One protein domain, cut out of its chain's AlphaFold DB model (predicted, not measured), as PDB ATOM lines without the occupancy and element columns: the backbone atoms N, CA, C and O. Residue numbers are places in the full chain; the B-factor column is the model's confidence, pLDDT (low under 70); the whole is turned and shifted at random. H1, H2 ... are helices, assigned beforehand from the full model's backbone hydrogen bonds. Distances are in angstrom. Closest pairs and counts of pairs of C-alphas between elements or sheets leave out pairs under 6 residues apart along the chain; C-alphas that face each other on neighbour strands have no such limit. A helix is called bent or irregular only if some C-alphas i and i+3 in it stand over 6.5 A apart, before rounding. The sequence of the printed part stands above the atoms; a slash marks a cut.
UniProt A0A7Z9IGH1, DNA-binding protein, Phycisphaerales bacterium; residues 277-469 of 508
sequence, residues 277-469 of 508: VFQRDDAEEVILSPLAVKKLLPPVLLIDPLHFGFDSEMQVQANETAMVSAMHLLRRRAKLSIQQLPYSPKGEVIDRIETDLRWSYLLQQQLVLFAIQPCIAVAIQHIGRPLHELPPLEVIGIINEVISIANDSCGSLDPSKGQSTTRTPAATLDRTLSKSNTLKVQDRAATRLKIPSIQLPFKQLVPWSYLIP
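Overview. This is residues 277 to 469 of the 508 residues of the protein "DNA-binding protein" of Phycisphaerales bacterium (UniProt A0A7Z9IGH1). What does the model look like? A long bent helix, H5, is the spine: H4 folds back beside its first arm as a hairpin, H6 crosses near the bend, and H7 lies beside the second arm. The short H1 and H2 pack on H4. What is it made of? The printed part has 193 residues, with seven named helices, H1 to H7 in order, and no named strand: all helix, compact, with a radius of gyration of the C-alphas of 18.6 A, spanning 59 by 35 by 34 A.

Along the chain. Where is the longest helix? H5, residues 347 to 383, was assigned as one helix by its hydrogen bonds but is bent, with C-alphas 370 and 373 6.7 A apart. Its arms are H5a, residues 347 to 370, 34.9 A long from C-alpha 347 at (15.352, -39.879, 45.753), and H5b, residues 373 to 383, 15.3 A long. Where are the others? H4 is residues 320 to 339, 28.8 A long, H6 392 to 412, 30.6 A, and H7 423 to 436, 20.1 A, ending at C-alpha 436 (22.617, -35.360, -0.045). H1 is residues 283 to 288, H2 291 to 294 and H3 313 to 316.

Arrangement. What touches H5's arms? H4 and H5a form a hairpin, opposite ways at a shallow tilt of 29 degrees, the closest C-alphas, of Met 327 and Ser 360, 4.7 A apart. H6 touches H5a with residues 403 to 411 alone, closest at the C-alphas of Asn 407 and Val 368, 5.8 A. H7 touches H5b, the same way at 22 degrees, a shallow tilt, closest at the C-alphas of Ala 426 and Cys 375, 4.6 A. And the short helices? H1 touches H4, closest at the C-alphas of Ile 287 and Ala 326, 5.7 A; H2 touches H4 at those of Val 293 and Met 323, 5.6 A; H3 touches no helix. Are the backbones well formed? Every O i to N i+4 pair is within hydrogen-bond range in H1, H4, H5a, H5b, H6 and H7; H2 and H3 are too short for one.

Size, cuts and confidence. How large is it? The C-alphas farthest apart, of Ser 344 and Ala 445, are 60.6 A apart, and the printed part has no cut. Where is it less sure? The link from H2 to H3 is long, with 18 residues, and pLDDT is under 70 at residues 308 to 318 and 437 to 451.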
ATOM      1  N   VAL A 277      20.280 -61.639  25.463       90.56
ATOM      2  CA  VAL A 277      21.097 -61.723  26.682       90.56
ATOM      3  C   VAL A 277      20.501 -60.951  27.862       90.56
ATOM      4  O   VAL A 277      20.794 -61.289  29.000       90.56
ATOM      5  N   PHE A 278      19.619 -59.968  27.631       92.50
ATOM      6  CA  PHE A 278      18.954 -59.209  28.700       92.50
ATOM      7  C   PHE A 278      17.890 -60.000  29.467       92.50
ATOM      8  O   PHE A 278      17.356 -59.481  30.449       92.50
ATOM      9  N   GLN A 279      17.509 -61.184  28.981       90.88
ATOM     10  CA  GLN A 279      16.519 -62.042  29.634       90.88
ATOM     11  C   GLN A 279      17.135 -62.940  30.709       90.88
ATOM     12  O   GLN A 279      16.394 -63.531  31.486       90.88
ATOM     13  N   ARG A 280      18.467 -63.055  30.752       92.31
ATOM     14  CA  ARG A 280      19.159 -63.866  31.751       92.31
ATOM     15  C   ARG A 280      19.163 -63.163  33.108       92.31
ATOM     16  O   ARG A 280      19.311 -61.944  33.165       92.31
ATOM     17  N   ASP A 281      19.076 -63.934  34.186       89.06
ATOM     18  CA  ASP A 281      19.084 -63.396  35.554       89.06
ATOM     19  C   ASP A 281      20.438 -62.765  35.927       89.06
ATOM     20  O   ASP A 281      20.491 -61.767  36.642       89.06
ATOM     21  N   ASP A 282      21.532 -63.299  35.375       91.50
ATOM     22  CA  ASP A 282      22.910 -62.824  35.560       91.50
ATOM     23  C   ASP A 282      23.296 -61.667  34.617       91.50
ATOM     24  O   ASP A 282      24.426 -61.173  34.662       91.50
ATOM     25  N   ALA A 283      22.377 -61.209  33.757       91.19
ATOM     26  CA  ALA A 283      22.696 -60.298  32.660       91.19
ATOM     27  C   ALA A 283      23.319 -58.982  33.137       91.19
ATOM     28  O   ALA A 283      24.276 -58.504  32.530       91.19
ATOM     29  N   GLU A 284      22.787 -58.381  34.205       91.50
ATOM     30  CA  GLU A 284      23.304 -57.101  34.697       91.50
ATOM     31  C   GLU A 284      24.731 -57.221  35.225       91.50
ATOM     32  O   GLU A 284      25.566 -56.371  34.922       91.50
ATOM     33  N   GLU A 285      25.025 -58.285  35.966       90.75
ATOM     34  CA  GLU A 285      26.355 -58.526  36.510       90.75
ATOM     35  C   GLU A 285      27.351 -58.824  35.388       90.75
ATOM     36  O   GLU A 285      28.384 -58.162  35.286       90.75
ATOM     37  N   VAL A 286      27.007 -59.745  34.486       92.69
ATOM     38  CA  VAL A 286      27.892 -60.184  33.403       92.69
ATOM     39  C   VAL A 286      28.171 -59.054  32.414       92.69
ATOM     40  O   VAL A 286      29.333 -58.801  32.104       92.69
ATOM     41  N   ILE A 287      27.145 -58.333  31.947       93.31
ATOM     42  CA  ILE A 287      27.290 -57.298  30.907       93.31
ATOM     43  C   ILE A 287      28.018 -56.057  31.439       93.31
ATOM     44  O   ILE A 287      28.760 -55.416  30.697       93.31
ATOM     45  N   LEU A 288      27.823 -55.708  32.715       92.69
ATOM     46  CA  LEU A 288      28.443 -54.528  33.328       92.69
ATOM     47  C   LEU A 288      29.797 -54.833  33.995       92.69
ATOM     48  O   LEU A 288      30.500 -53.908  34.403       92.69
ATOM     49  N   SER A 289      30.180 -56.110  34.114       90.50
ATOM     50  CA  SER A 289      31.463 -56.540  34.683       90.50
ATOM     51  C   SER A 289      32.727 -56.116  33.917       90.50
ATOM     52  O   SER A 289      33.706 -55.808  34.613       90.50
ATOM     53  N   PRO A 290      32.768 -56.082  32.563       91.00
ATOM     54  CA  PRO A 290      34.020 -55.961  31.825       91.00
ATOM     55  C   PRO A 290      34.750 -54.647  32.102       91.00
ATOM     56  O   PRO A 290      34.137 -53.585  32.227       91.00
ATOM     57  N   LEU A 291      36.087 -54.699  32.121       87.81
ATOM     58  CA  LEU A 291      36.938 -53.518  32.322       87.81
ATOM     59  C   LEU A 291      36.654 -52.415  31.294       87.81
ATOM     60  O   LEU A 291      36.585 -51.249  31.674       87.81
ATOM     61  N   ALA A 292      36.384 -52.785  30.037       86.75
ATOM     62  CA  ALA A 292      36.013 -51.856  28.966       86.75
ATOM     63  C   ALA A 292      34.731 -51.047  29.259       86.75
ATOM     64  O   ALA A 292      34.546 -49.969  28.707       86.75
ATOM     65  N   VAL A 293      33.847 -51.555  30.127       89.69
ATOM     66  CA  VAL A 293      32.589 -50.898  30.522       89.69
ATOM     67  C   VAL A 293      32.768 -50.055  31.794       89.69
ATOM     68  O   VAL A 293      32.058 -49.067  31.991       89.69
ATOM     69  N   LYS A 294      33.725 -50.427  32.657       86.62
ATOM     70  CA  LYS A 294      33.998 -49.767  33.949       86.62
ATOM     71  C   LYS A 294      35.052 -48.662  33.875       86.62
ATOM     72  O   LYS A 294      34.981 -47.713  34.648       86.62
ATOM     73  N   LYS A 295      36.045 -48.786  32.994       85.69
ATOM     74  CA  LYS A 295      37.155 -47.835  32.851       85.69
ATOM     75  C   LYS A 295      36.932 -46.965  31.614       85.69
ATOM     76  O   LYS A 295      37.630 -47.106  30.614       85.69
ATOM     77  N   LEU A 296      35.910 -46.111  31.678       85.38
ATOM     78  CA  LEU A 296      35.572 -45.204  30.581       85.38
ATOM     79  C   LEU A 296      36.393 -43.920  30.648       85.38
ATOM     80  O   LEU A 296      36.894 -43.535  31.707       85.38
ATOM     81  N   LEU A 297      36.482 -43.228  29.516       84.31
ATOM     82  CA  LEU A 297      36.976 -41.855  29.509       84.31
ATOM     83  C   LEU A 297      35.999 -40.919  30.234       84.31
ATOM     84  O   LEU A 297      34.781 -41.122  30.156       84.31
ATOM     85  N   PRO A 298      36.503 -39.855  30.884       87.88
ATOM     86  CA  PRO A 298      35.643 -38.773  31.335       87.88
ATOM     87  C   PRO A 298      34.934 -38.109  30.139       87.88
ATOM     88  O   PRO A 298      35.357 -38.250  28.984       87.88
ATOM     89  N   PRO A 299      33.856 -37.343  30.372       88.94
ATOM     90  CA  PRO A 299      33.235 -36.559  29.315       88.94
ATOM     91  C   PRO A 299      34.213 -35.607  28.653       88.94
ATOM     92  O   PRO A 299      34.907 -34.829  29.310       88.94
ATOM     93  N   VAL A 300      34.233 -35.666  27.328       89.19
ATOM     94  CA  VAL A 300      35.128 -34.854  26.518       89.19
ATOM     95  C   VAL A 300      34.462 -33.502  26.303       89.19
ATOM     96  O   VAL A 300      33.447 -33.384  25.616       89.19
ATOM     97  N   LEU A 301      35.030 -32.472  26.928       89.44
ATOM     98  CA  LEU A 301      34.513 -31.103  26.856       89.44
ATOM     99  C   LEU A 301      35.097 -30.310  25.683       89.44
ATOM    100  O   LEU A 301      34.554 -29.271  25.322       89.44
ATOM    101  N   LEU A 302      36.193 -30.792  25.100       89.06
ATOM    102  CA  LEU A 302      36.994 -30.094  24.107       89.06
ATOM    103  C   LEU A 302      37.600 -31.098  23.130       89.06
ATOM    104  O   LEU A 302      38.188 -32.081  23.571       89.06
ATOM    105  N   ILE A 303      37.481 -30.834  21.828       86.50
ATOM    106  CA  ILE A 303      38.189 -31.597  20.791       86.50
ATOM    107  C   ILE A 303      38.906 -30.655  19.823       86.50
ATOM    108  O   ILE A 303      38.359 -29.618  19.440       86.50
ATOM    109  N   ASP A 304      40.114 -31.044  19.413       85.88
ATOM    110  CA  ASP A 304      40.797 -30.501  18.240       85.88
ATOM    111  C   ASP A 304      40.291 -31.204  16.958       85.88
ATOM    112  O   ASP A 304      40.507 -32.409  16.806       85.88
ATOM    113  N   PRO A 305      39.642 -30.480  16.025       81.38
ATOM    114  CA  PRO A 305      39.142 -31.031  14.762       81.38
ATOM    115  C   PRO A 305      40.192 -31.700  13.867       81.38
ATOM    116  O   PRO A 305      39.829 -32.471  12.981       81.38
ATOM    117  N   LEU A 306      41.478 -31.381  14.037       77.38
ATOM    118  CA  LEU A 306      42.558 -31.947  13.225       77.38
ATOM    119  C   LEU A 306      43.280 -33.103  13.917       77.38
ATOM    120  O   LEU A 306      43.927 -33.907  13.251       77.38
ATOM    121  N   HIS A 307      43.145 -33.210  15.237       75.38
ATOM    122  CA  HIS A 307      43.834 -34.207  16.046       75.38
ATOM    123  C   HIS A 307      42.822 -35.011  16.859       75.38
ATOM    124  O   HIS A 307      42.657 -34.831  18.064       75.38
ATOM    125  N   PHE A 308      42.179 -35.967  16.192       68.25
ATOM    126  CA  PHE A 308      41.395 -37.015  16.842       68.25
ATOM    127  C   PHE A 308      42.312 -38.173  17.266       68.25
ATOM    128  O   PHE A 308      42.185 -39.296  16.784       68.25
ATOM    129  N   GLY A 309      43.303 -37.887  18.108       54.22
ATOM    130  CA  GLY A 309      44.190 -38.905  18.667       54.22
ATOM    131  C   GLY A 309      43.613 -39.442  19.971       54.22
ATOM    132  O   GLY A 309      43.540 -38.703  20.947       54.22
ATOM    133  N   PHE A 310      43.213 -40.711  19.996       55.66
ATOM    134  CA  PHE A 310      43.070 -41.447  21.253       55.66
ATOM    135  C   PHE A 310      44.303 -42.327  21.411       55.66
ATOM    136  O   PHE A 310      44.725 -42.953  20.436       55.66
ATOM    137  N   ASP A 311      44.877 -42.351  22.615       52.19
ATOM    138  CA  ASP A 311      46.032 -43.190  22.926       52.19
ATOM    139  C   ASP A 311      45.758 -44.632  22.489       52.19
ATOM    140  O   ASP A 311      44.724 -45.223  22.813       52.19
ATOM    141  N   SER A 312      46.695 -45.197  21.727       46.78
ATOM    142  CA  SER A 312      46.598 -46.517  21.095       46.78
ATOM    143  C   SER A 312      46.279 -47.636  22.099       46.78
ATOM    144  O   SER A 312      45.664 -48.637  21.743       46.78
ATOM    145  N   GLU A 313      46.615 -47.435  23.376       45.66
ATOM    146  CA  GLU A 313      46.299 -48.334  24.491       45.66
ATOM    147  C   GLU A 313      44.788 -48.554  24.700       45.66
ATOM    148  O   GLU A 313      44.371 -49.632  25.128       45.66
ATOM    149  N   MET A 314      43.940 -47.577  24.354       50.31
ATOM    150  CA  MET A 314      42.484 -47.676  24.511       50.31
ATOM    151  C   MET A 314      41.806 -48.597  23.493       50.31
ATOM    152  O   MET A 314      40.786 -49.213  23.809       50.31
ATOM    153  N   GLN A 315      42.352 -48.703  22.280       53.34
ATOM    154  CA  GLN A 315      41.821 -49.593  21.241       53.34
ATOM    155  C   GLN A 315      42.136 -51.065  21.536       53.34
ATOM    156  O   GLN A 315      41.342 -51.938  21.198       53.34
ATOM    157  N   VAL A 316      43.245 -51.344  22.229       46.62
ATOM    158  CA  VAL A 316      43.716 -52.711  22.526       46.62
ATOM    159  C   VAL A 316      42.814 -53.441  23.538       46.62
ATOM    160  O   VAL A 316      42.772 -54.668  23.552       46.62
ATOM    161  N   GLN A 317      42.038 -52.712  24.352       51.81
ATOM    162  CA  GLN A 317      41.124 -53.279  25.362       51.81
ATOM    163  C   GLN A 317      39.631 -53.097  25.031       51.81
ATOM    164  O   GLN A 317      38.771 -53.433  25.851       51.81
ATOM    165  N   ALA A 318      39.294 -52.560  23.855       62.06
ATOM    166  CA  ALA A 318      37.923 -52.212  23.502       62.06
ATOM    167  C   ALA A 318      37.085 -53.463  23.184       62.06
ATOM    168  O   ALA A 318      37.053 -53.953  22.058       62.06
ATOM    169  N   ASN A 319      36.348 -53.968  24.176       83.44
ATOM    170  CA  ASN A 319      35.272 -54.924  23.926       83.44
ATOM    171  C   ASN A 319      34.016 -54.165  23.480       83.44
ATOM    172  O   ASN A 319      33.146 -53.824  24.284       83.44
ATOM    173  N   GLU A 320      33.957 -53.878  22.182       86.31
ATOM    174  CA  GLU A 320      32.889 -53.098  21.563       86.31
ATOM    175  C   GLU A 320      31.500 -53.690  21.842       86.31
ATOM    176  O   GLU A 320      30.585 -52.990  22.283       86.31
ATOM    177  N   THR A 321      31.356 -55.005  21.668       89.38
ATOM    178  CA  THR A 321      30.103 -55.720  21.923       89.38
ATOM    179  C   THR A 321      29.650 -55.556  23.369       89.38
ATOM    180  O   THR A 321      28.462 -55.321  23.611       89.38
ATOM    181  N   ALA A 322      30.571 -55.628  24.335       91.12
ATOM    182  CA  ALA A 322      30.252 -55.401  25.741       91.12
ATOM    183  C   ALA A 322      29.790 -53.960  25.995       91.12
ATOM    184  O   ALA A 322      28.789 -53.760  26.679       91.12
ATOM    185  N   MET A 323      30.455 -52.961  25.410       92.31
ATOM    186  CA  MET A 323      30.081 -51.550  25.571       92.31
ATOM    187  C   MET A 323      28.702 -51.239  24.980       92.31
ATOM    188  O   MET A 323      27.878 -50.605  25.644       92.31
ATOM    189  N   VAL A 324      28.418 -51.723  23.766       94.00
ATOM    190  CA  VAL A 324      27.107 -51.561  23.116       94.00
ATOM    191  C   VAL A 324      26.015 -52.272  23.922       94.00
ATOM    192  O   VAL A 324      24.955 -51.696  24.182       94.00
ATOM    193  N   SER A 325      26.284 -53.497  24.384       94.31
ATOM    194  CA  SER A 325      25.341 -54.266  25.207       94.31
ATOM    195  C   SER A 325      25.057 -53.577  26.542       94.31
ATOM    196  O   SER A 325      23.895 -53.446  26.927       94.31
ATOM    197  N   ALA A 326      26.093 -53.075  27.221       95.50
ATOM    198  CA  ALA A 326      25.973 -52.328  28.469       95.50
ATOM    199  C   ALA A 326      25.176 -51.034  28.282       95.50
ATOM    200  O   ALA A 326      24.267 -50.752  29.063       95.50
ATOM    201  N   MET A 327      25.452 -50.276  27.217       96.12
ATOM    202  CA  MET A 327      24.720 -49.050  26.899       96.12
ATOM    203  C   MET A 327      23.215 -49.324  26.760       96.12
ATOM    204  O   MET A 327      22.400 -48.642  27.389       96.12
ATOM    205  N   HIS A 328      22.833 -50.334  25.972       97.06
ATOM    206  CA  HIS A 328      21.424 -50.691  25.766       97.06
ATOM    207  C   HIS A 328      20.771 -51.274  27.021       97.06
ATOM    208  O   HIS A 328      19.615 -50.948  27.304       97.06
ATOM    209  N   LEU A 329      21.503 -52.063  27.812       97.06
ATOM    210  CA  LEU A 329      21.028 -52.587  29.093       97.06
ATOM    211  C   LEU A 329      20.689 -51.450  30.069       97.06
ATOM    212  O   LEU A 329      19.598 -51.432  30.639       97.06
ATOM    213  N   LEU A 330      21.586 -50.474  30.224       97.00
ATOM    214  CA  LEU A 330      21.395 -49.328  31.120       97.00
ATOM    215  C   LEU A 330      20.198 -48.474  30.691       97.00
ATOM    216  O   LEU A 330      19.367 -48.094  31.518       97.00
ATOM    217  N   ARG A 331      20.043 -48.233  29.383       97.88
ATOM    218  CA  ARG A 331      18.872 -47.531  28.835       97.88
ATOM    219  C   ARG A 331      17.579 -48.305  29.056       97.88
ATOM    220  O   ARG A 331      16.564 -47.700  29.409       97.88
ATOM    221  N   ARG A 332      17.600 -49.631  28.884       97.19
ATOM    222  CA  ARG A 332      16.461 -50.508  29.189       97.19
ATOM    223  C   ARG A 332      16.085 -50.401  30.665       97.19
ATOM    224  O   ARG A 332      14.920 -50.129  30.959       97.19
ATOM    225  N   ARG A 333      17.052 -50.559  31.574       96.25
ATOM    226  CA  ARG A 333      16.845 -50.474  33.028       96.25
ATOM    227  C   ARG A 333      16.267 -49.120  33.436       96.25
ATOM    228  O   ARG A 333      15.249 -49.073  34.131       96.25
ATOM    229  N   ALA A 334      16.831 -48.027  32.920       97.81
ATOM    230  CA  ALA A 334      16.328 -46.674  33.139       97.81
ATOM    231  C   ALA A 334      14.889 -46.504  32.623       97.81
ATOM    232  O   ALA A 334      14.024 -46.021  33.354       97.81
ATOM    233  N   LYS A 335      14.594 -46.943  31.392       97.50
ATOM    234  CA  LYS A 335      13.257 -46.821  30.786       97.50
ATOM    235  C   LYS A 335      12.192 -47.595  31.562       97.50
ATOM    236  O   LYS A 335      11.132 -47.036  31.840       97.50
ATOM    237  N   LEU A 336      12.479 -48.840  31.943       96.38
ATOM    238  CA  LEU A 336      11.576 -49.660  32.758       96.38
ATOM    239  C   LEU A 336      11.346 -49.031  34.138       96.38
ATOM    240  O   LEU A 336      10.204 -48.895  34.577       96.38
ATOM    241  N   SER A 337      12.412 -48.546  34.776       96.62
ATOM    242  CA  SER A 337      12.320 -47.869  36.071       96.62
ATOM    243  C   SER A 337      11.466 -46.599  35.994       96.62
ATOM    244  O   SER A 337      10.636 -46.364  36.869       96.62
ATOM    245  N   ILE A 338      11.605 -45.801  34.926       97.06
ATOM    246  CA  ILE A 338      10.809 -44.582  34.699       97.06
ATOM    247  C   ILE A 338       9.315 -44.900  34.545       97.06
ATOM    248  O   ILE A 338       8.481 -44.171  35.094       97.06
ATOM    249  N   GLN A 339       8.971 -45.980  33.832       96.00
ATOM    250  CA  GLN A 339       7.582 -46.422  33.643       96.00
ATOM    251  C   GLN A 339       6.909 -46.800  34.968       96.00
ATOM    252  O   GLN A 339       5.725 -46.527  35.156       96.00
ATOM    253  N   GLN A 340       7.675 -47.351  35.910       95.69
ATOM    254  CA  GLN A 340       7.191 -47.763  37.229       95.69
ATOM    255  C   GLN A 340       7.217 -46.633  38.279       95.69
ATOM    256  O   GLN A 340       6.821 -46.844  39.426       95.69
ATOM    257  N   LEU A 341       7.658 -45.413  37.929       94.94
ATOM    258  CA  LEU A 341       7.775 -44.324  38.905       94.94
ATOM    259  C   LEU A 341       6.402 -43.870  39.435       94.94
ATOM    260  O   LEU A 341       5.599 -43.318  38.662       94.94
ATOM    261  N   PRO A 342       6.168 -43.937  40.763       92.75
ATOM    262  CA  PRO A 342       4.950 -43.413  41.365       92.75
ATOM    263  C   PRO A 342       4.904 -41.883  41.261       92.75
ATOM    264  O   PRO A 342       5.882 -41.217  40.913       92.75
ATOM    265  N   TYR A 343       3.766 -41.287  41.622       85.25
ATOM    266  CA  TYR A 343       3.616 -39.826  41.628       85.25
ATOM    267  C   TYR A 343       4.645 -39.112  42.529       85.25
ATOM    268  O   TYR A 343       5.095 -38.005  42.227       85.25
ATOM    269  N   SER A 344       5.037 -39.741  43.640       87.31
ATOM    270  CA  SER A 344       6.022 -39.206  44.583       87.31
ATOM    271  C   SER A 344       7.178 -40.195  44.774       87.31
ATOM    272  O   SER A 344       7.173 -40.932  45.759       87.31
ATOM    273  N   PRO A 345       8.157 -40.220  43.855       92.94
ATOM    274  CA  PRO A 345       9.238 -41.199  43.891       92.94
ATOM    275  C   PRO A 345      10.255 -40.916  45.000       92.94
ATOM    276  O   PRO A 345      10.376 -39.788  45.492       92.94
ATOM    277  N   LYS A 346      10.989 -41.964  45.393       92.75
ATOM    278  CA  LYS A 346      12.126 -41.871  46.317       92.75
ATOM    279  C   LYS A 346      13.338 -41.281  45.593       92.75
ATOM    280  O   LYS A 346      13.536 -41.535  44.408       92.75
ATOM    281  N   GLY A 347      14.153 -40.510  46.315       92.00
ATOM    282  CA  GLY A 347      15.352 -39.879  45.753       92.00
ATOM    283  C   GLY A 347      16.372 -40.892  45.225       92.00
ATOM    284  O   GLY A 347      16.944 -40.653  44.174       92.00
ATOM    285  N   GLU A 348      16.521 -42.030  45.904       94.06
ATOM    286  CA  GLU A 348      17.446 -43.122  45.543       94.06
ATOM    287  C   GLU A 348      17.113 -43.736  44.182       94.06
ATOM    288  O   GLU A 348      17.990 -43.929  43.350       94.06
ATOM    289  N   VAL A 349      15.824 -43.952  43.910       96.00
ATOM    290  CA  VAL A 349      15.367 -44.483  42.618       96.00
ATOM    291  C   VAL A 349      15.688 -43.503  41.488       96.00
ATOM    292  O   VAL A 349      16.168 -43.908  40.434       96.00
ATOM    293  N   ILE A 350      15.457 -42.203  41.702       96.88
ATOM    294  CA  ILE A 350      15.800 -41.170  40.711       96.88
ATOM    295  C   ILE A 350      17.314 -41.084  40.506       96.88
ATOM    296  O   ILE A 350      17.766 -40.936  39.375       96.88
ATOM    297  N   ASP A 351      18.088 -41.196  41.582       96.50
ATOM    298  CA  ASP A 351      19.546 -41.164  41.534       96.50
ATOM    299  C   ASP A 351      20.132 -42.333  40.736       96.50
ATOM    300  O   ASP A 351      21.003 -42.128  39.891       96.50
ATOM    301  N   ARG A 352      19.589 -43.542  40.924       97.00
ATOM    302  CA  ARG A 352      19.945 -44.722  40.127       97.00
ATOM    303  C   ARG A 352      19.633 -44.520  38.647       97.00
ATOM    304  O   ARG A 352      20.519 -44.713  37.823       97.00
ATOM    305  N   ILE A 353      18.420 -44.069  38.311       97.81
ATOM    306  CA  ILE A 353      18.023 -43.824  36.912       97.81
ATOM    307  C   ILE A 353      18.961 -42.811  36.249       97.81
ATOM    308  O   ILE A 353      19.434 -43.034  35.139       97.81
ATOM    309  N   GLU A 354      19.244 -41.691  36.914       97.31
ATOM    310  CA  GLU A 354      20.147 -40.681  36.358       97.31
ATOM    311  C   GLU A 354      21.593 -41.185  36.257       97.31
ATOM    312  O   GLU A 354      22.287 -40.818  35.314       97.31
ATOM    313  N   THR A 355      22.032 -42.054  37.170       97.00
ATOM    314  CA  THR A 355      23.347 -42.711  37.097       97.00
ATOM    315  C   THR A 355      23.447 -43.627  35.881       97.00
ATOM    316  O   THR A 355      24.409 -43.515  35.125       97.00
ATOM    317  N   ASP A 356      22.427 -44.445  35.620       97.00
ATOM    318  CA  ASP A 356      22.371 -45.322  34.444       97.00
ATOM    319  C   ASP A 356      22.417 -44.522  33.141       97.00
ATOM    320  O   ASP A 356      23.137 -44.868  32.204       97.00
ATOM    321  N   LEU A 357      21.682 -43.409  33.092       97.31
ATOM    322  CA  LEU A 357      21.669 -42.519  31.937       97.31
ATOM    323  C   LEU A 357      23.029 -41.840  31.725       97.31
ATOM    324  O   LEU A 357      23.522 -41.830  30.596       97.31
ATOM    325  N   ARG A 358      23.672 -41.342  32.790       96.31
ATOM    326  CA  ARG A 358      25.039 -40.792  32.726       96.31
ATOM    327  C   ARG A 358      26.048 -41.840  32.257       96.31
ATOM    328  O   ARG A 358      26.871 -41.542  31.400       96.31
ATOM    329  N   TRP A 359      25.946 -43.075  32.742       95.75
ATOM    330  CA  TRP A 359      26.829 -44.159  32.310       95.75
ATOM    331  C   TRP A 359      26.612 -44.525  30.840       95.75
ATOM    332  O   TRP A 359      27.568 -44.628  30.076       95.75
ATOM    333  N   SER A 360      25.352 -44.626  30.409       96.25
ATOM    334  CA  SER A 360      25.020 -44.892  29.006       96.25
ATOM    335  C   SER A 360      25.513 -43.787  28.063       96.25
ATOM    336  O   SER A 360      25.887 -44.081  26.931       96.25
ATOM    337  N   TYR A 361      25.544 -42.531  28.529       95.81
ATOM    338  CA  TYR A 361      26.124 -41.413  27.786       95.81
ATOM    339  C   TYR A 361      27.631 -41.604  27.596       95.81
ATOM    340  O   TYR A 361      28.112 -41.472  26.478       95.81
ATOM    341  N   LEU A 362      28.366 -41.951  28.659       93.56
ATOM    342  CA  LEU A 362      29.817 -42.167  28.591       93.56
ATOM    343  C   LEU A 362      30.180 -43.305  27.638       93.56
ATOM    344  O   LEU A 362      31.087 -43.160  26.822       93.56
ATOM    345  N   LEU A 363      29.428 -44.408  27.701       93.81
ATOM    346  CA  LEU A 363      29.593 -45.531  26.782       93.81
ATOM    347  C   LEU A 363      29.369 -45.093  25.335       93.81
ATOM    348  O   LEU A 363      30.216 -45.357  24.488       93.81
ATOM    349  N   GLN A 364      28.274 -44.380  25.048       94.25
ATOM    350  CA  GLN A 364      28.013 -43.902  23.691       94.25
ATOM    351  C   GLN A 364      29.059 -42.893  23.223       94.25
ATOM    352  O   GLN A 364      29.490 -42.981  22.080       94.25
ATOM    353  N   GLN A 365      29.489 -41.966  24.084       92.44
ATOM    354  CA  GLN A 365      30.556 -41.022  23.761       92.44
ATOM    355  C   GLN A 365      31.800 -41.796  23.334       92.44
ATOM    356  O   GLN A 365      32.328 -41.539  22.264       92.44
ATOM    357  N   GLN A 366      32.224 -42.794  24.109       90.19
ATOM    358  CA  GLN A 366      33.406 -43.586  23.786       90.19
ATOM    359  C   GLN A 366      33.255 -44.398  22.490       90.19
ATOM    360  O   GLN A 366      34.194 -44.449  21.700       90.19
ATOM    361  N   LEU A 367      32.071 -44.956  22.216       91.44
ATOM    362  CA  LEU A 367      31.777 -45.583  20.921       91.44
ATOM    363  C   LEU A 367      31.891 -44.569  19.771       91.44
ATOM    364  O   LEU A 367      32.537 -44.839  18.764       91.44
ATOM    365  N   VAL A 368      31.345 -43.363  19.938       91.88
ATOM    366  CA  VAL A 368      31.476 -42.287  18.947       91.88
ATOM    367  C   VAL A 368      32.943 -41.908  18.740       91.88
ATOM    368  O   VAL A 368      33.360 -41.753  17.598       91.88
ATOM    369  N   LEU A 369      33.759 -41.843  19.797       88.38
ATOM    370  CA  LEU A 369      35.203 -41.595  19.681       88.38
ATOM    371  C   LEU A 369      35.903 -42.646  18.807       88.38
ATOM    372  O   LEU A 369      36.734 -42.284  17.975       88.38
ATOM    373  N   PHE A 370      35.523 -43.922  18.920       86.25
ATOM    374  CA  PHE A 370      36.034 -44.986  18.048       86.25
ATOM    375  C   PHE A 370      35.531 -44.873  16.601       86.25
ATOM    376  O   PHE A 370      36.262 -45.203  15.666       86.25
ATOM    377  N   ALA A 371      34.304 -44.392  16.408       89.62
ATOM    378  CA  ALA A 371      33.679 -44.230  15.097       89.62
ATOM    379  C   ALA A 371      34.150 -42.982  14.332       89.62
ATOM    380  O   ALA A 371      34.059 -42.945  13.107       89.62
ATOM    381  N   ILE A 372      34.636 -41.948  15.026       88.25
ATOM    382  CA  ILE A 372      34.949 -40.658  14.398       88.25
ATOM    383  C   ILE A 372      36.052 -40.786  13.344       88.25
ATOM    384  O   ILE A 372      35.885 -40.267  12.247       88.25
ATOM    385  N   GLN A 373      37.147 -41.489  13.638       87.50
ATOM    386  CA  GLN A 373      38.267 -41.639  12.700       87.50
ATOM    387  C   GLN A 373      37.856 -42.232  11.338       87.50
ATOM    388  O   GLN A 373      38.080 -41.580  10.314       87.50
ATOM    389  N   PRO A 374      37.198 -43.409  11.272       89.38
ATOM    390  CA  PRO A 374      36.748 -43.947   9.990       89.38
ATOM    391  C   PRO A 374      35.685 -43.065   9.316       89.38
ATOM    392  O   PRO A 374      35.677 -42.955   8.092       89.38
ATOM    393  N   CYS A 375      34.826 -42.379  10.077       91.69
ATOM    394  CA  CYS A 375      33.884 -41.413   9.509       91.69
ATOM    395  C   CYS A 375      34.584 -40.190   8.888       91.69
ATOM    396  O   CYS A 375      34.202 -39.745   7.809       91.69
ATOM    397  N   ILE A 376      35.629 -39.657   9.524       90.62
ATOM    398  CA  ILE A 376      36.424 -38.552   8.972       90.62
ATOM    399  C   ILE A 376      37.103 -38.979   7.672       90.62
ATOM    400  O   ILE A 376      37.091 -38.212   6.713       90.62
ATOM    401  N   ALA A 377      37.640 -40.200   7.601       90.38
ATOM    402  CA  ALA A 377      38.223 -40.723   6.367       90.38
ATOM    403  C   ALA A 377      37.204 -40.742   5.211       90.38
ATOM    404  O   ALA A 377      37.518 -40.287   4.112       90.38
ATOM    405  N   VAL A 378      35.964 -41.178   5.473       91.62
ATOM    406  CA  VAL A 378      34.863 -41.122   4.493       91.62
ATOM    407  C   VAL A 378      34.535 -39.678   4.101       91.62
ATOM    408  O   VAL A 378      34.391 -39.384   2.916       91.62
ATOM    409  N   ALA A 379      34.452 -38.758   5.065       90.44
ATOM    410  CA  ALA A 379      34.183 -37.349   4.776       90.44
ATOM    411  C   ALA A 379      35.279 -36.729   3.891       90.44
ATOM    412  O   ALA A 379      34.963 -36.091   2.890       90.44
ATOM    413  N   ILE A 380      36.558 -36.967   4.205       89.81
ATOM    414  CA  ILE A 380      37.706 -36.506   3.407       89.81
ATOM    415  C   ILE A 380      37.642 -37.073   1.985       89.81
ATOM    416  O   ILE A 380      37.887 -36.341   1.030       89.81
ATOM    417  N   GLN A 381      37.274 -38.349   1.828       90.19
ATOM    418  CA  GLN A 381      37.127 -38.974   0.514       90.19
ATOM    419  C   GLN A 381      36.030 -38.304  -0.329       90.19
ATOM    420  O   GLN A 381      36.241 -38.076  -1.517       90.19
ATOM    421  N   HIS A 382      34.886 -37.960   0.273       87.50
ATOM    422  CA  HIS A 382      33.800 -37.240  -0.411       87.50
ATOM    423  C   HIS A 382      34.172 -35.794  -0.755       87.50
ATOM    424  O   HIS A 382      33.797 -35.301  -1.815       87.50
ATOM    425  N   ILE A 383      34.926 -35.120   0.118       87.62
ATOM    426  CA  ILE A 383      35.391 -33.741  -0.101       87.62
ATOM    427  C   ILE A 383      36.507 -33.684  -1.160       87.62
ATOM    428  O   ILE A 383      36.625 -32.700  -1.887       87.62
ATOM    429  N   GLY A 384      37.347 -34.720  -1.236       85.62
ATOM    430  CA  GLY A 384      38.498 -34.793  -2.141       85.62
ATOM    431  C   GLY A 384      39.716 -33.969  -1.699       85.62
ATOM    432  O   GLY A 384      40.684 -33.873  -2.450       85.62
ATOM    433  N   ARG A 385      39.686 -33.376  -0.496       84.06
ATOM    434  CA  ARG A 385      40.785 -32.603   0.112       84.06
ATOM    435  C   ARG A 385      40.882 -32.880   1.614       84.06
ATOM    436  O   ARG A 385      39.860 -33.162   2.245       84.06
ATOM    437  N   PRO A 386      42.082 -32.804   2.213       85.12
ATOM    438  CA  PRO A 386      42.246 -32.997   3.648       85.12
ATOM    439  C   PRO A 386      41.631 -31.840   4.450       85.12
ATOM    440  O   PRO A 386      41.625 -30.689   4.017       85.12
ATOM    441  N   LEU A 387      41.162 -32.129   5.670       84.38
ATOM    442  CA  LEU A 387      40.453 -31.145   6.502       84.38
ATOM    443  C   LEU A 387      41.276 -29.885   6.821       84.38
ATOM    444  O   LEU A 387      40.707 -28.811   6.962       84.38
ATOM    445  N   HIS A 388      42.602 -29.991   6.928       82.31
ATOM    446  CA  HIS A 388      43.462 -28.850   7.265       82.31
ATOM    447  C   HIS A 388      43.612 -27.824   6.127       82.31
ATOM    448  O   HIS A 388      44.112 -26.727   6.371       82.31
ATOM    449  N   GLU A 389      43.187 -28.158   4.904       82.06
ATOM    450  CA  GLU A 389      43.167 -27.235   3.760       82.06
ATOM    451  C   GLU A 389      41.859 -26.435   3.659       82.06
ATOM    452  O   GLU A 389      41.760 -25.502   2.859       82.06
ATOM    453  N   LEU A 390      40.851 -26.783   4.464       82.81
ATOM    454  CA  LEU A 390      39.527 -26.170   4.428       82.81
ATOM    455  C   LEU A 390      39.433 -24.954   5.370       82.81
ATOM    456  O   LEU A 390      40.119 -24.898   6.396       82.81
ATOM    457  N   PRO A 391      38.545 -23.983   5.082       83.44
ATOM    458  CA  PRO A 391      38.245 -22.895   6.007       83.44
ATOM    459  C   PRO A 391      37.796 -23.414   7.389       83.44
ATOM    460  O   PRO A 391      36.982 -24.339   7.457       83.44
ATOM    461  N   PRO A 392      38.219 -22.790   8.509       83.19
ATOM    462  CA  PRO A 392      37.919 -23.292   9.853       83.19
ATOM    463  C   PRO A 392      36.428 -23.521  10.143       83.19
ATOM    464  O   PRO A 392      36.070 -24.482  10.818       83.19
ATOM    465  N   LEU A 393      35.544 -22.659   9.626       83.38
ATOM    466  CA  LEU A 393      34.095 -22.796   9.812       83.38
ATOM    467  C   LEU A 393      33.525 -24.027   9.097       83.38
ATOM    468  O   LEU A 393      32.631 -24.677   9.635       83.38
ATOM    469  N   GLU A 394      34.054 -24.363   7.920       84.81
ATOM    470  CA  GLU A 394      33.635 -25.545   7.164       84.81
ATOM    471  C   GLU A 394      34.090 -26.820   7.869       84.81
ATOM    472  O   GLU A 394      33.287 -27.732   8.047       84.81
ATOM    473  N   VAL A 395      35.329 -26.846   8.374       86.62
ATOM    474  CA  VAL A 395      35.841 -27.970   9.176       86.62
ATOM    475  C   VAL A 395      34.962 -28.218  10.397       86.62
ATOM    476  O   VAL A 395      34.565 -29.351  10.650       86.62
ATOM    477  N   ILE A 396      34.601 -27.166  11.138       86.88
ATOM    478  CA  ILE A 396      33.707 -27.290  12.299       86.88
ATOM    479  C   ILE A 396      32.336 -27.836  11.878       86.88
ATOM    480  O   ILE A 396      31.787 -28.692  12.569       86.88
ATOM    481  N   GLY A 397      31.789 -27.362  10.754       88.06
ATOM    482  CA  GLY A 397      30.529 -27.857  10.196       88.06
ATOM    483  C   GLY A 397      30.581 -29.353   9.878       88.06
ATOM    484  O   GLY A 397      29.753 -30.109  10.384       88.06
ATOM    485  N   ILE A 398      31.605 -29.779   9.131       88.25
ATOM    486  CA  ILE A 398      31.837 -31.179   8.750       88.25
ATOM    487  C   ILE A 398      31.985 -32.060   9.988       88.25
ATOM    488  O   ILE A 398      31.340 -33.098  10.091       88.25
ATOM    489  N   ILE A 399      32.808 -31.650  10.954       89.94
ATOM    490  CA  ILE A 399      33.028 -32.437  12.167       89.94
ATOM    491  C   ILE A 399      31.746 -32.566  12.996       89.94
ATOM    492  O   ILE A 399      31.457 -33.653  13.490       89.94
ATOM    493  N   ASN A 400      30.949 -31.503  13.126       90.62
ATOM    494  CA  ASN A 400      29.665 -31.586  13.824       90.62
ATOM    495  C   ASN A 400      28.686 -32.535  13.115       90.62
ATOM    496  O   ASN A 400      27.996 -33.304  13.784       90.62
ATOM    497  N   GLU A 401      28.649 -32.521  11.780       90.06
ATOM    498  CA  GLU A 401      27.831 -33.446  10.986       90.06
ATOM    499  C   GLU A 401      28.303 -34.900  11.158       90.06
ATOM    500  O   GLU A 401      27.497 -35.784  11.457       90.06
ATOM    501  N   VAL A 402      29.617 -35.135  11.089       91.88
ATOM    502  CA  VAL A 402      30.240 -36.444  11.344       91.88
ATOM    503  C   VAL A 402      29.898 -36.955  12.743       91.88
ATOM    504  O   VAL A 402      29.466 -38.099  12.881       91.88
ATOM    505  N   ILE A 403      30.047 -36.122  13.777       92.25
ATOM    506  CA  ILE A 403      29.709 -36.480  15.162       92.25
ATOM    507  C   ILE A 403      28.221 -36.815  15.283       92.25
ATOM    508  O   ILE A 403      27.880 -37.810  15.923       92.25
ATOM    509  N   SER A 404      27.337 -36.030  14.660       92.69
ATOM    510  CA  SER A 404      25.892 -36.278  14.691       92.69
ATOM    511  C   SER A 404      25.532 -37.622  14.053       92.69
ATOM    512  O   SER A 404      24.810 -38.417  14.654       92.69
ATOM    513  N   ILE A 405      26.059 -37.918  12.863       92.56
ATOM    514  CA  ILE A 405      25.767 -39.172  12.152       92.56
ATOM    515  C   ILE A 405      26.375 -40.368  12.894       92.56
ATOM    516  O   ILE A 405      25.726 -41.407  13.058       92.56
ATOM    517  N   ALA A 406      27.606 -40.220  13.389       92.94
ATOM    518  CA  ALA A 406      28.259 -41.245  14.190       92.94
ATOM    519  C   ALA A 406      27.471 -41.541  15.470       92.94
ATOM    520  O   ALA A 406      27.287 -42.709  15.812       92.94
ATOM    521  N   ASN A 407      26.954 -40.511  16.141       93.81
ATOM    522  CA  ASN A 407      26.120 -40.640  17.329       93.81
ATOM    523  C   ASN A 407      24.854 -41.458  17.083       93.81
ATOM    524  O   ASN A 407      24.592 -42.408  17.826       93.81
ATOM    525  N   ASP A 408      24.089 -41.099  16.054       92.44
ATOM    526  CA  ASP A 408      22.811 -41.744  15.744       92.44
ATOM    527  C   ASP A 408      23.016 -43.216  15.364       92.44
ATOM    528  O   ASP A 408      22.290 -44.104  15.827       92.44
ATOM    529  N   SER A 409      24.071 -43.487  14.590       93.75
ATOM    530  CA  SER A 409      24.488 -44.845  14.245       93.75
ATOM    531  C   SER A 409      24.901 -45.632  15.495       93.75
ATOM    532  O   SER A 409      24.305 -46.667  15.790       93.75
ATOM    533  N   CYS A 410      25.829 -45.106  16.308       93.31
ATOM    534  CA  CYS A 410      26.303 -45.760  17.536       93.31
ATOM    535  C   CYS A 410      25.167 -46.029  18.533       93.31
ATOM    536  O   CYS A 410      25.119 -47.085  19.161       93.31
ATOM    537  N   GLY A 411      24.220 -45.097  18.659       92.69
ATOM    538  CA  GLY A 411      23.082 -45.204  19.570       92.69
ATOM    539  C   GLY A 411      22.058 -46.272  19.183       92.69
ATOM    540  O   GLY A 411      21.233 -46.633  20.026       92.69
ATOM    541  N   SER A 412      22.107 -46.773  17.946       93.69
ATOM    542  CA  SER A 412      21.200 -47.788  17.395       93.69
ATOM    543  C   SER A 412      21.902 -49.084  16.970       93.69
ATOM    544  O   SER A 412      21.237 -49.974  16.438       93.69
ATOM    545  N   LEU A 413      23.204 -49.220  17.258       93.19
ATOM    546  CA  LEU A 413      23.981 -50.420  16.949       93.19
ATOM    547  C   LEU A 413      23.366 -51.674  17.568       93.19
ATOM    548  O   LEU A 413      23.000 -51.699  18.747       93.19
ATOM    549  N   ASP A 414      23.321 -52.723  16.758       91.62
ATOM    550  CA  ASP A 414      22.831 -54.042  17.115       91.62
ATOM    551  C   ASP A 414      23.949 -55.085  16.926       91.62
ATOM    552  O   ASP A 414      24.200 -55.525  15.794       91.62
ATOM    553  N   PRO A 415      24.628 -55.503  18.012       86.62
ATOM    554  CA  PRO A 415      25.736 -56.449  17.920       86.62
ATOM    555  C   PRO A 415      25.294 -57.826  17.403       86.62
ATOM    556  O   PRO A 415      26.106 -58.544  16.826       86.62
ATOM    557  N   SER A 416      24.010 -58.191  17.535       87.44
ATOM    558  CA  SER A 416      23.492 -59.476  17.037       87.44
ATOM    559  C   SER A 416      23.464 -59.562  15.506       87.44
ATOM    560  O   SER A 416      23.486 -60.652  14.941       87.44
ATOM    561  N   LYS A 417      23.468 -58.411  14.824       88.00
ATOM    562  CA  LYS A 417      23.448 -58.305  13.356       88.00
ATOM    563  C   LYS A 417      24.843 -58.139  12.748       88.00
ATOM    564  O   LYS A 417      24.953 -57.758  11.584       88.00
ATOM    565  N   GLY A 418      25.901 -58.355  13.532       82.50
ATOM    566  CA  GLY A 418      27.286 -58.154  13.090       82.50
ATOM    567  C   GLY A 418      27.629 -56.690  12.789       82.50
ATOM    568  O   GLY A 418      28.549 -56.416  12.017       82.50
ATOM    569  N   GLN A 419      26.871 -55.741  13.348       88.62
ATOM    570  CA  GLN A 419      27.186 -54.318  13.240       88.62
ATOM    571  C   GLN A 419      28.369 -53.973  14.144       88.62
ATOM    572  O   GLN A 419      28.501 -54.540  15.228       88.62
ATOM    573  N   SER A 420      29.206 -53.038  13.696       87.88
ATOM    574  CA  SER A 420      30.361 -52.563  14.460       87.88
ATOM    575  C   SER A 420      30.493 -51.048  14.404       87.88
ATOM    576  O   SER A 420      30.033 -50.383  13.473       87.88
ATOM    577  N   THR A 421      31.170 -50.508  15.402       85.06
ATOM    578  CA  THR A 421      31.325 -49.083  15.679       85.06
ATOM    579  C   THR A 421      32.243 -48.416  14.667       85.06
ATOM    580  O   THR A 421      32.085 -47.238  14.371       85.06
ATOM    581  N   THR A 422      33.160 -49.161  14.056       82.69
ATOM    582  CA  THR A 422      34.025 -48.630  12.996       82.69
ATOM    583  C   THR A 422      33.352 -48.684  11.624       82.69
ATOM    584  O   THR A 422      33.385 -47.706  10.881       82.69
ATOM    585  N   ARG A 423      32.701 -49.804  11.276       87.25
ATOM    586  CA  ARG A 423      32.152 -50.023   9.927       87.25
ATOM    587  C   ARG A 423      30.780 -49.390   9.726       87.25
ATOM    588  O   ARG A 423      30.523 -48.804   8.675       87.25
ATOM    589  N   THR A 424      29.869 -49.553  10.681       92.25
ATOM    590  CA  THR A 424      28.461 -49.178  10.494       92.25
ATOM    591  C   THR A 424      28.271 -47.657  10.432       92.25
ATOM    592  O   THR A 424      27.642 -47.205   9.477       92.25
ATOM    593  N   PRO A 425      28.833 -46.837  11.346       92.81
ATOM    594  CA  PRO A 425      28.797 -45.377  11.225       92.81
ATOM    595  C   PRO A 425      29.407 -44.843   9.927       92.81
ATOM    596  O   PRO A 425      28.759 -44.042   9.257       92.81
ATOM    597  N   ALA A 426      30.580 -45.339   9.524       92.56
ATOM    598  CA  ALA A 426      31.240 -44.912   8.291       92.56
ATOM    599  C   ALA A 426      30.402 -45.235   7.040       92.56
ATOM    600  O   ALA A 426      30.221 -44.381   6.177       92.56
ATOM    601  N   ALA A 427      29.807 -46.433   6.972       93.38
ATOM    602  CA  ALA A 427      28.909 -46.811   5.879       93.38
ATOM    603  C   ALA A 427      27.603 -45.996   5.865       93.38
ATOM    604  O   ALA A 427      27.055 -45.709   4.800       93.38
ATOM    605  N   THR A 428      27.075 -45.632   7.037       93.25
ATOM    606  CA  THR A 428      25.911 -44.743   7.137       93.25
ATOM    607  C   THR A 428      26.256 -43.347   6.629       93.25
ATOM    608  O   THR A 428      25.496 -42.813   5.825       93.25
ATOM    609  N   LEU A 429      27.412 -42.806   7.029       92.88
ATOM    610  CA  LEU A 429      27.911 -41.512   6.572       92.88
ATOM    611  C   LEU A 429      28.102 -41.480   5.050       92.88
ATOM    612  O   LEU A 429      27.604 -40.574   4.385       92.88
ATOM    613  N   ASP A 430      28.754 -42.494   4.486       92.88
ATOM    614  CA  ASP A 430      28.966 -42.618   3.041       92.88
ATOM    615  C   ASP A 430      27.638 -42.580   2.263       92.88
ATOM    616  O   ASP A 430      27.464 -41.815   1.310       92.88
ATOM    617  N   ARG A 431      26.639 -43.336   2.737       91.75
ATOM    618  CA  ARG A 431      25.291 -43.341   2.151       91.75
ATOM    619  C   ARG A 431      24.577 -42.005   2.294       91.75
ATOM    620  O   ARG A 431      23.834 -41.637   1.386       91.75
ATOM    621  N   THR A 432      24.718 -41.319   3.428       89.81
ATOM    622  CA  THR A 432      24.085 -40.009   3.625       89.81
ATOM    623  C   THR A 432      24.694 -38.976   2.691       89.81
ATOM    624  O   THR A 432      23.942 -38.356   1.947       89.81
ATOM    625  N   LEU A 433      26.027 -38.887   2.630       87.62
ATOM    626  CA  LEU A 433      26.748 -37.927   1.790       87.62
ATOM    627  C   LEU A 433      26.493 -38.156   0.297       87.62
ATOM    628  O   LEU A 433      26.215 -37.207  -0.439       87.62
ATOM    629  N   SER A 434      26.466 -39.423  -0.131       87.00
ATOM    630  CA  SER A 434      26.142 -39.799  -1.514       87.00
ATOM    631  C   SER A 434      24.737 -39.362  -1.940       87.00
ATOM    632  O   SER A 434      24.508 -39.045  -3.105       87.00
ATOM    633  N   LYS A 435      23.771 -39.354  -1.011       84.44
ATOM    634  CA  LYS A 435      22.381 -38.957  -1.292       84.44
ATOM    635  C   LYS A 435      22.175 -37.450  -1.250       84.44
ATOM    636  O   LYS A 435      21.336 -36.935  -1.983       84.44
ATOM    637  N   SER A 436      22.871 -36.763  -0.352       70.31
ATOM    638  CA  SER A 436      22.617 -35.360  -0.045       70.31
ATOM    639  C   SER A 436      23.469 -34.400  -0.880       70.31
ATOM    640  O   SER A 436      23.084 -33.243  -1.027       70.31
ATOM    641  N   ASN A 437      24.593 -34.855  -1.454       65.31
ATOM    642  CA  ASN A 437      25.565 -34.021  -2.183       65.31
ATOM    643  C   ASN A 437      25.962 -32.751  -1.387       65.31
ATOM    644  O   ASN A 437      26.248 -31.703  -1.969       65.31
ATOM    645  N   THR A 438      25.893 -32.831  -0.048       58.09
ATOM    646  CA  THR A 438      25.896 -31.687   0.883       58.09
ATOM    647  C   THR A 438      27.280 -31.115   1.132       58.09
ATOM    648  O   THR A 438      27.399 -29.924   1.408       58.09
ATOM    649  N   LEU A 439      28.328 -31.925   0.992       61.38
ATOM    650  CA  LEU A 439      29.713 -31.511   1.210       61.38
ATOM    651  C   LEU A 439      30.378 -31.073  -0.103       61.38
ATOM    652  O   LEU A 439      31.391 -31.628  -0.516       61.38
ATOM    653  N   LYS A 440      29.804 -30.075  -0.785       57.91
ATOM    654  CA  LYS A 440      30.488 -29.382  -1.889       57.91
ATOM    655  C   LYS A 440      31.216 -28.160  -1.346       57.91
ATOM    656  O   LYS A 440      30.593 -27.145  -1.045       57.91
ATOM    657  N   VAL A 441      32.533 -28.269  -1.229       60.50
ATOM    658  CA  VAL A 441      33.412 -27.162  -0.832       60.50
ATOM    659  C   VAL A 441      33.601 -26.206  -2.016       60.50
ATOM    660  O   VAL A 441      33.761 -26.645  -3.155       60.50
ATOM    661  N   GLN A 442      33.570 -24.894  -1.764       60.19
ATOM    662  CA  GLN A 442      33.927 -23.886  -2.772       60.19
ATOM    663  C   GLN A 442      35.452 -23.825  -2.934       60.19
ATOM    664  O   GLN A 442      36.175 -23.840  -1.943       60.19
ATOM    665  N   ASP A 443      35.953 -23.687  -4.164       55.66
ATOM    666  CA  ASP A 443      37.385 -23.513  -4.435       55.66
ATOM    667  C   ASP A 443      37.904 -22.166  -3.901       55.66
ATOM    668  O   ASP A 443      37.988 -21.166  -4.614       55.66
ATOM    669  N   ARG A 444      38.240 -22.121  -2.612       58.50
ATOM    670  CA  ARG A 444      38.927 -21.002  -1.964       58.50
ATOM    671  C   ARG A 444      40.040 -21.547  -1.083       58.50
ATOM    672  O   ARG A 444      39.791 -22.338  -0.181       58.50
ATOM    673  N   ALA A 445      41.272 -21.116  -1.342       52.53
ATOM    674  CA  ALA A 445      42.419 -21.493  -0.528       52.53
ATOM    675  C   ALA A 445      42.287 -20.904   0.887       52.53
ATOM    676  O   ALA A 445      42.078 -19.698   1.046       52.53
ATOM    677  N   ALA A 446      42.427 -21.743   1.916       55.16
ATOM    678  CA  ALA A 446      42.476 -21.286   3.296       55.16
ATOM    679  C   ALA A 446      43.792 -20.530   3.564       55.16
ATOM    680  O   ALA A 446      44.890 -21.082   3.483       55.16
ATOM    681  N   THR A 447      43.700 -19.248   3.914       49.56
ATOM    682  CA  THR A 447      44.798 -18.513   4.549       49.56
ATOM    683  C   THR A 447      45.052 -19.111   5.931       49.56
ATOM    684  O   THR A 447      44.109 -19.337   6.681       49.56
ATOM    685  N   ARG A 448      46.328 -19.382   6.253       52.34
ATOM    686  CA  ARG A 448      46.833 -20.025   7.487       52.34
ATOM    687  C   ARG A 448      46.138 -19.520   8.763       52.34
ATOM    688  O   ARG A 448      46.625 -18.606   9.425       52.34
ATOM    689  N   LEU A 449      45.021 -20.138   9.128       59.34
ATOM    690  CA  LEU A 449      44.258 -19.847  10.335       59.34
ATOM    691  C   LEU A 449      44.243 -21.102  11.200       59.34
ATOM    692  O   LEU A 449      43.893 -22.187  10.746       59.34
ATOM    693  N   LYS A 450      44.642 -20.947  12.462       68.19
ATOM    694  CA  LYS A 450      44.565 -22.008  13.467       68.19
ATOM    695  C   LYS A 450      43.093 -22.397  13.645       68.19
ATOM    696  O   LYS A 450      42.277 -21.536  13.975       68.19
ATOM    697  N   ILE A 451      42.753 -23.663  13.416       69.19
ATOM    698  CA  ILE A 451      41.376 -24.147  13.580       69.19
ATOM    699  C   ILE A 451      41.027 -24.122  15.076       69.19
ATOM    700  O   ILE A 451      41.791 -24.658  15.882       69.19
ATOM    701  N   PRO A 452      39.924 -23.469  15.488       77.00
ATOM    702  CA  PRO A 452      39.549 -23.426  16.891       77.00
ATOM    703  C   PRO A 452      39.006 -24.786  17.339       77.00
ATOM    704  O   PRO A 452      38.307 -25.480  16.601       77.00
ATOM    705  N   SER A 453      39.304 -25.146  18.587       84.25
ATOM    706  CA  SER A 453      38.771 -26.349  19.226       84.25
ATOM    707  C   SER A 453      37.248 -26.289  19.352       84.25
ATOM    708  O   SER A 453      36.696 -25.243  19.718       84.25
ATOM    709  N   ILE A 454      36.575 -27.419  19.155       85.38
ATOM    710  CA  ILE A 454      35.126 -27.532  19.343       85.38
ATOM    711  C   ILE A 454      34.829 -27.706  20.832       85.38
ATOM    712  O   ILE A 454      35.318 -28.633  21.479       85.38
ATOM    713  N   GLN A 455      34.011 -26.800  21.367       89.12
ATOM    714  CA  GLN A 455      33.546 -26.812  22.754       89.12
ATOM    715  C   GLN A 455      32.300 -27.685  22.893       89.12
ATOM    716  O   GLN A 455      31.348 -27.540  22.128       89.12
ATOM    717  N   LEU A 456      32.284 -28.540  23.915       86.44
ATOM    718  CA  LEU A 456      31.191 -29.454  24.253       86.44
ATOM    719  C   LEU A 456      30.648 -30.229  23.028       86.44
ATOM    720  O   LEU A 456      29.430 -30.237  22.810       86.44
ATOM    721  N   PRO A 457      31.521 -30.905  22.252       85.94
ATOM    722  CA  PRO A 457      31.165 -31.538  20.973       85.94
ATOM    723  C   PRO A 457      30.038 -32.574  21.099       85.94
ATOM    724  O   PRO A 457      29.320 -32.857  20.146       85.94
ATOM    725  N   PHE A 458      29.847 -33.113  22.303       89.69
ATOM    726  CA  PHE A 458      28.925 -34.202  22.599       89.69
ATOM    727  C   PHE A 458      27.695 -33.790  23.420       89.69
ATOM    728  O   PHE A 458      26.892 -34.626  23.839       89.69
ATOM    729  N   LYS A 459      27.477 -32.483  23.622       85.88
ATOM    730  CA  LYS A 459      26.377 -31.973  24.460       85.88
ATOM    731  C   LYS A 459      24.985 -32.381  23.981       85.88
ATOM    732  O   LYS A 459      24.042 -32.334  24.761       85.88
ATOM    733  N   GLN A 460      24.838 -32.762  22.717       85.31
ATOM    734  CA  GLN A 460      23.554 -33.127  22.120       85.31
ATOM    735  C   GLN A 460      23.502 -34.585  21.642       85.31
ATOM    736  O   GLN A 460      22.579 -34.934  20.919       85.31
ATOM    737  N   LEU A 461      24.433 -35.449  22.087       86.69
ATOM    738  CA  LEU A 461      24.414 -36.879  21.735       86.69
ATOM    739  C   LEU A 461      23.074 -37.550  22.086       86.69
ATOM    740  O   LEU A 461      22.565 -38.384  21.342       86.69
ATOM    741  N   VAL A 462      22.491 -37.201  23.236       93.50
ATOM    742  CA  VAL A 462      21.272 -37.839  23.746       93.50
ATOM    743  C   VAL A 462      20.345 -36.841  24.443       93.50
ATOM    744  O   VAL A 462      20.802 -35.834  24.988       93.50
ATOM    745  N   PRO A 463      19.034 -37.138  24.544       93.69
ATOM    746  CA  PRO A 463      18.070 -36.268  25.227       93.69
ATOM    747  C   PRO A 463      18.390 -35.967  26.704       93.69
ATOM    748  O   PRO A 463      17.888 -34.993  27.265       93.69
ATOM    749  N   TRP A 464      19.209 -36.798  27.356       95.19
ATOM    750  CA  TRP A 464      19.609 -36.646  28.758       95.19
ATOM    751  C   TRP A 464      21.016 -36.075  28.960       95.19
ATOM    752  O   TRP A 464      21.507 -36.081  30.089       95.19
ATOM    753  N   SER A 465      21.654 -35.519  27.924       93.25
ATOM    754  CA  SER A 465      22.973 -34.881  28.054       93.25
ATOM    755  C   SER A 465      23.001 -33.730  29.072       93.25
ATOM    756  O   SER A 465      24.060 -33.391  29.581       93.25
ATOM    757  N   TYR A 466      21.845 -33.174  29.462       92.12
ATOM    758  CA  TYR A 466      21.740 -32.190  30.553       92.12
ATOM    759  C   TYR A 466      22.197 -32.720  31.927       92.12
ATOM    760  O   TYR A 466      22.349 -31.931  32.862       92.12
ATOM    761  N   LEU A 467      22.333 -34.043  32.081       92.50
ATOM    762  CA  LEU A 467      22.873 -34.682  33.283       92.50
ATOM    763  C   LEU A 467      24.403 -34.586  33.361       92.50
ATOM    764  O   LEU A 467      24.969 -34.850  34.421       92.50
ATOM    765  N   ILE A 468      25.059 -34.225  32.259       91.00
ATOM    766  CA  ILE A 468      26.507 -34.085  32.162       91.00
ATOM    767  C   ILE A 468      26.869 -32.613  32.411       91.00
ATOM    768  O   ILE A 468      26.223 -31.723  31.854       91.00
ATOM    769  N   PRO A 469      27.844 -32.317  33.285       84.44
ATOM    770  CA  PRO A 469      28.258 -30.949  33.563       84.44
ATOM    771  C   PRO A 469      29.016 -30.339  32.376       84.44
ATOM    772  O   PRO A 469      29.761 -31.012  31.672       84.44
TER     773      PRO A 469